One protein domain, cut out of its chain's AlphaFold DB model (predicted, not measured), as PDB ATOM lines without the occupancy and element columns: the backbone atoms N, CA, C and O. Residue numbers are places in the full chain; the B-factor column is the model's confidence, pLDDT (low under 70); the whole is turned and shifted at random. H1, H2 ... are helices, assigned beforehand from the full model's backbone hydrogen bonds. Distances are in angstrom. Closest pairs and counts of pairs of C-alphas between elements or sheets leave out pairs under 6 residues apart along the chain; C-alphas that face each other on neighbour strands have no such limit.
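Overview. This is residues 68 to 114 of the 114 residues of the protein "Transcriptional regulator LysR family" of Cupriavidus oxalaticus (UniProt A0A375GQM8). One long helix, H1, makes one side of a loose, open frame; the short helix H2 makes a corner at its far end, and the stretches before H1 and after H2 fold back toward each other. Residues 72 to 80 stick out at the other end. The printed part has 47 residues, with H1 then H2 along the chain, no named strand, and the class all helix. It is loose, with a radius of gyration of the C-alphas of 13.3 A, and spans 40 by 17 by 13 A.

Arrangement. H1, residues 79 to 96, touches H2, residues 101 to 108, with residues 92 to 96 alone. Look at the C-alphas of Ala 96 and Phe 107, their closest, 5.0 A apart. The helices run opposite ways at a steep tilt of 62 degrees. In both, every O i to N i+4 pair is within hydrogen-bond range.

Along the chain. Find C-alpha 79 at (33.111, -26.989, 25.073); from there H1 runs 25.7 A to C-alpha 96. H2 runs 10.5 A, from C-alpha 101 to C-alpha 108 at (48.728, -51.588, 31.651).

Size, cuts and confidence. The C-alphas of Asn 74 and Gln 101, 41.0 A apart, are the two farthest apart. The link from H1 to H2 is tight. The printed part has no cut; pLDDT is under 70 at residue 114.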
ATOM      1  N   GLY A  68      48.171 -35.075  35.241       90.19
ATOM      2  CA  GLY A  68      46.848 -34.465  35.305       90.19
ATOM      3  C   GLY A  68      46.663 -33.353  34.285       90.19
ATOM      4  O   GLY A  68      47.615 -32.684  33.884       90.19
ATOM      5  N   ILE A  69      45.409 -33.144  33.886       88.94
ATOM      6  CA  ILE A  69      44.999 -31.977  33.105       88.94
ATOM      7  C   ILE A  69      44.656 -30.868  34.093       88.94
ATOM      8  O   ILE A  69      43.696 -30.983  34.854       88.94
ATOM      9  N   ILE A  70      45.427 -29.785  34.074       89.88
ATOM     10  CA  ILE A  70      45.237 -28.660  34.989       89.88
ATOM     11  C   ILE A  70      44.417 -27.577  34.288       89.88
ATOM     12  O   ILE A  70      44.722 -27.170  33.167       89.88
ATOM     13  N   THR A  71      43.381 -27.083  34.963       88.00
ATOM     14  CA  THR A  71      42.583 -25.936  34.514       88.00
ATOM     15  C   THR A  71      42.729 -24.769  35.479       88.00
ATOM     16  O   THR A  71      43.026 -24.948  36.657       88.00
ATOM     17  N   ARG A  72      42.488 -23.548  34.990       89.88
ATOM     18  CA  ARG A  72      42.469 -22.359  35.847       89.88
ATOM     19  C   ARG A  72      41.347 -22.477  36.882       89.88
ATOM     20  O   ARG A  72      40.230 -22.861  36.542       89.88
ATOM     21  N   HIS A  73      41.646 -22.109  38.122       87.94
ATOM     22  CA  HIS A  73      40.664 -22.062  39.201       87.94
ATOM     23  C   HIS A  73      39.474 -21.159  38.822       87.94
ATOM     24  O   HIS A  73      39.678 -20.079  38.263       87.94
ATOM     25  N   ASN A  74      38.244 -21.604  39.105       85.38
ATOM     26  CA  ASN A  74      36.975 -20.935  38.764       85.38
ATOM     27  C   ASN A  74      36.723 -20.656  37.270       85.38
ATOM     28  O   ASN A  74      35.792 -19.924  36.935       85.38
ATOM     29  N   ALA A  75      37.511 -21.221  36.352       84.19
ATOM     30  CA  ALA A  75      37.193 -21.122  34.935       84.19
ATOM     31  C   ALA A  75      36.107 -22.138  34.566       84.19
ATOM     32  O   ALA A  75      36.261 -23.337  34.805       84.19
ATOM     33  N   VAL A  76      35.032 -21.671  33.929       82.56
ATOM     34  CA  VAL A  76      34.074 -22.570  33.279       82.56
ATOM     35  C   VAL A  76      34.800 -23.275  32.136       82.56
ATOM     36  O   VAL A  76      35.376 -22.626  31.258       82.56
ATOM     37  N   ARG A  77      34.799 -24.612  32.149       85.38
ATOM     38  CA  ARG A  77      35.351 -25.409  31.051       85.38
ATOM     39  C   ARG A  77      34.544 -25.132  29.785       85.38
ATOM     40  O   ARG A  77      33.365 -25.463  29.709       85.38
ATOM     41  N   GLY A  78      35.188 -24.525  28.793       91.25
ATOM     42  CA  GLY A  78      34.582 -24.340  27.479       91.25
ATOM     43  C   GLY A  78      34.348 -25.686  26.772       91.25
ATOM     44  O   GLY A  78      35.048 -26.659  27.074       91.25
ATOM     45  N   PRO A  79      33.437 -25.748  25.783       94.19
ATOM     46  CA  PRO A  79      33.111 -26.989  25.073       94.19
ATOM     47  C   PRO A  79      34.330 -27.699  24.469       94.19
ATOM     48  O   PRO A  79      34.436 -28.919  24.540       94.19
ATOM     49  N   ALA A  80      35.297 -26.942  23.941       94.12
ATOM     50  CA  ALA A  80      36.525 -27.500  23.374       94.12
ATOM     51  C   ALA A  80      37.413 -28.197  24.424       94.12
ATOM     52  O   ALA A  80      37.982 -29.248  24.144       94.12
ATOM     53  N   ALA A  81      37.511 -27.648  25.639       92.69
ATOM     54  CA  ALA A  81      38.310 -28.238  26.716       92.69
ATOM     55  C   ALA A  81      37.676 -29.531  27.253       92.69
ATOM     56  O   ALA A  81      38.383 -30.488  27.586       92.69
ATOM     57  N   GLN A  82      36.342 -29.559  27.313       91.75
ATOM     58  CA  GLN A  82      35.605 -30.762  27.675       91.75
ATOM     59  C   GLN A  82      35.772 -31.840  26.601       91.75
ATOM     60  O   GLN A  82      36.223 -32.933  26.925       91.75
ATOM     61  N   CYS A  83      35.560 -31.487  25.329       95.44
ATOM     62  CA  CYS A  83      35.778 -32.379  24.190       95.44
ATOM     63  C   CYS A  83      37.199 -32.965  24.180       95.44
ATOM     64  O   CYS A  83      37.362 -34.173  24.066       95.44
ATOM     65  N   PHE A  84      38.232 -32.141  24.399       94.62
ATOM     66  CA  PHE A  84      39.611 -32.625  24.511       94.62
ATOM     67  C   PHE A  84      39.773 -33.677  25.615       94.62
ATOM     68  O   PHE A  84      40.382 -34.721  25.383       94.62
ATOM     69  N   THR A  85      39.224 -33.407  26.806       93.00
ATOM     70  CA  THR A  85      39.282 -34.354  27.926       93.00
ATOM     71  C   THR A  85      38.578 -35.654  27.540       93.00
ATOM     72  O   THR A  85      39.178 -36.717  27.638       93.00
ATOM     73  N   ASP A  86      37.353 -35.578  27.024       94.06
ATOM     74  CA  ASP A  86      36.561 -36.753  26.655       94.06
ATOM     75  C   ASP A  86      37.252 -37.594  25.571       94.06
ATOM     76  O   ASP A  86      37.368 -38.813  25.718       94.06
ATOM     77  N   CYS A  87      37.797 -36.953  24.531       96.38
ATOM     78  CA  CYS A  87      38.557 -37.621  23.478       96.38
ATOM     79  C   CYS A  87      39.821 -38.298  24.016       96.38
ATOM     80  O   CYS A  87      40.100 -39.439  23.655       96.38
ATOM     81  N   LEU A  88      40.580 -37.633  24.893       93.94
ATOM     82  CA  LEU A  88      41.783 -38.223  25.477       93.94
ATOM     83  C   LEU A  88      41.443 -39.471  26.298       93.94
ATOM     84  O   LEU A  88      42.074 -40.513  26.139       93.94
ATOM     85  N   LEU A  89      40.421 -39.386  27.147       92.69
ATOM     86  CA  LEU A  89      39.981 -40.506  27.979       92.69
ATOM     87  C   LEU A  89      39.440 -41.662  27.136       92.69
ATOM     88  O   LEU A  89      39.701 -42.829  27.438       92.69
ATOM     89  N   GLN A  90      38.700 -41.344  26.073       94.25
ATOM     90  CA  GLN A  90      38.231 -42.327  25.107       94.25
ATOM     91  C   GLN A  90      39.408 -43.048  24.448       94.25
ATOM     92  O   GLN A  90      39.390 -44.278  24.389       94.25
ATOM     93  N   GLU A  91      40.438 -42.322  24.008       93.62
ATOM     94  CA  GLU A  91      41.617 -42.926  23.390       93.62
ATOM     95  C   GLU A  91      42.406 -43.792  24.371       93.62
ATOM     96  O   GLU A  91      42.725 -44.930  24.033       93.62
ATOM     97  N   ILE A  92      42.628 -43.333  25.606       92.25
ATOM     98  CA  ILE A  92      43.284 -44.139  26.648       92.25
ATOM     99  C   ILE A  92      42.522 -45.458  26.853       92.25
ATOM    100  O   ILE A  92      43.096 -46.539  26.742       92.25
ATOM    101  N   ARG A  93      41.198 -45.396  27.059       91.00
ATOM    102  CA  ARG A  93      40.354 -46.590  27.257       91.00
ATOM    103  C   ARG A  93      40.289 -47.489  26.027       91.00
ATOM    104  O   ARG A  93      40.094 -48.697  26.151       91.00
ATOM    105  N   ARG A  94      40.345 -46.917  24.823       92.94
ATOM    106  CA  ARG A  94      40.341 -47.674  23.568       92.94
ATOM    107  C   ARG A  94      41.647 -48.445  23.412       92.94
ATOM    108  O   ARG A  94      41.599 -49.622  23.078       92.94
ATOM    109  N   ARG A  95      42.787 -47.801  23.672       92.56
ATOM    110  CA  ARG A  95      44.113 -48.411  23.533       92.56
ATOM    111  C   ARG A  95      44.416 -49.419  24.639       92.56
ATOM    112  O   ARG A  95      44.949 -50.473  24.325       92.56
ATOM    113  N   ALA A  96      43.951 -49.180  25.863       90.56
ATOM    114  CA  ALA A  96      44.016 -50.159  26.954       90.56
ATOM    115  C   ALA A  96      43.301 -51.486  26.635       90.56
ATOM    116  O   ALA A  96      43.652 -52.530  27.164       90.56
ATOM    117  N   ARG A  97      42.295 -51.466  25.748       90.19
ATOM    118  CA  ARG A  97      41.556 -52.662  25.294       90.19
ATOM    119  C   ARG A  97      41.992 -53.151  23.909       90.19
ATOM    120  O   ARG A  97      41.315 -53.986  23.312       90.19
ATOM    121  N   SER A  98      43.058 -52.580  23.356       91.81
ATOM    122  CA  SER A  98      43.574 -52.942  22.036       91.81
ATOM    123  C   SER A  98      44.155 -54.353  22.065       91.81
ATOM    124  O   SER A  98      44.839 -54.726  23.010       91.81
ATOM    125  N   ALA A  99      43.940 -55.123  20.996       89.56
ATOM    126  CA  ALA A  99      44.605 -56.415  20.808       89.56
ATOM    127  C   ALA A  99      46.077 -56.264  20.369       89.56
ATOM    128  O   ALA A  99      46.803 -57.250  20.272       89.56
ATOM    129  N   ALA A 100      46.522 -55.041  20.056       92.75
ATOM    130  CA  ALA A 100      47.916 -54.780  19.735       92.75
ATOM    131  C   ALA A 100      48.757 -54.805  21.017       92.75
ATOM    132  O   ALA A 100      48.630 -53.919  21.857       92.75
ATOM    133  N   GLN A 101      49.677 -55.768  21.111       89.06
ATOM    134  CA  GLN A 101      50.532 -55.988  22.284       89.06
ATOM    135  C   GLN A 101      51.248 -54.717  22.772       89.06
ATOM    136  O   GLN A 101      51.336 -54.446  23.964       89.06
ATOM    137  N   LYS A 102      51.736 -53.894  21.837       88.69
ATOM    138  CA  LYS A 102      52.413 -52.631  22.159       88.69
ATOM    139  C   LYS A 102      51.508 -51.646  22.903       88.69
ATOM    140  O   LYS A 102      52.009 -50.897  23.737       88.69
ATOM    141  N   ASP A 103      50.223 -51.620  22.560       90.44
ATOM    142  CA  ASP A 103      49.255 -50.760  23.226       90.44
ATOM    143  C   ASP A 103      48.918 -51.328  24.606       90.44
ATOM    144  O   ASP A 103      49.056 -50.603  25.585       90.44
ATOM    145  N   SER A 104      48.545 -52.608  24.705       88.88
ATOM    146  CA  SER A 104      48.184 -53.209  25.997       88.88
ATOM    147  C   SER A 104      49.308 -53.054  27.025       88.88
ATOM    148  O   SER A 104      49.068 -52.494  28.085       88.88
ATOM    149  N   GLU A 105      50.555 -53.380  26.663       91.56
ATOM    150  CA  GLU A 105      51.712 -53.215  27.558       91.56
ATOM    151  C   GLU A 105      51.867 -51.780  28.074       91.56
ATOM    152  O   GLU A 105      52.155 -51.571  29.248       91.56
ATOM    153  N   LEU A 106      51.708 -50.778  27.200       91.31
ATOM    154  CA  LEU A 106      51.876 -49.378  27.589       91.31
ATOM    155  C   LEU A 106      50.767 -48.914  28.530       91.31
ATOM    156  O   LEU A 106      51.034 -48.183  29.480       91.31
ATOM    157  N   PHE A 107      49.529 -49.285  28.226       91.31
ATOM    158  CA  PHE A 107      48.369 -48.820  28.971       91.31
ATOM    159  C   PHE A 107      48.129 -49.618  30.259       91.31
ATOM    160  O   PHE A 107      47.510 -49.067  31.164       91.31
ATOM    161  N   ASP A 108      48.684 -50.826  30.392       90.06
ATOM    162  CA  ASP A 108      48.728 -51.588  31.651       90.06
ATOM    163  C   ASP A 108      49.627 -50.921  32.712       90.06
ATOM    164  O   ASP A 108      49.439 -51.122  33.908       90.06
ATOM    165  N   GLU A 109      50.586 -50.089  32.294       89.56
ATOM    166  CA  GLU A 109      51.451 -49.308  33.193       89.56
ATOM    167  C   GLU A 109      50.798 -47.988  33.664       89.56
ATOM    168  O   GLU A 109      51.451 -47.166  34.315       89.56
ATOM    169  N   LEU A 110      49.531 -47.736  33.306       88.69
ATOM    170  CA  LEU A 110      48.816 -46.493  33.602       88.69
ATOM    171  C   LEU A 110      47.537 -46.743  34.408       88.69
ATOM    172  O   LEU A 110      46.580 -47.337  33.917       88.69
ATOM    173  N   ASP A 111      47.456 -46.131  35.588       88.19
ATOM    174  CA  ASP A 111      46.215 -46.050  36.357       88.19
ATOM    175  C   ASP A 111      45.461 -44.761  36.030       88.19
ATOM    176  O   ASP A 111      45.940 -43.648  36.282       88.19
ATOM    177  N   VAL A 112      44.249 -44.889  35.483       86.75
ATOM    178  CA  VAL A 112      43.409 -43.722  35.195       86.75
ATOM    179  C   VAL A 112      42.567 -43.366  36.414       86.75
ATOM    180  O   VAL A 112      41.629 -44.079  36.769       86.75
ATOM    181  N   LEU A 113      42.894 -42.230  37.028       83.88
ATOM    182  CA  LEU A 113      42.203 -41.685  38.195       83.88
ATOM    183  C   LEU A 113      41.146 -40.666  37.745       83.88
ATOM    184  O   LEU A 113      41.454 -39.775  36.950       83.88
ATOM    185  N   TYR A 114      39.919 -40.798  38.253       65.50
ATOM    186  CA  TYR A 114      38.791 -39.894  37.994       65.50
ATOM    187  C   TYR A 114      38.196 -39.383  39.296       65.50
ATOM    188  O   TYR A 114      38.081 -40.204  40.233       65.50
TER     189      TYR A 114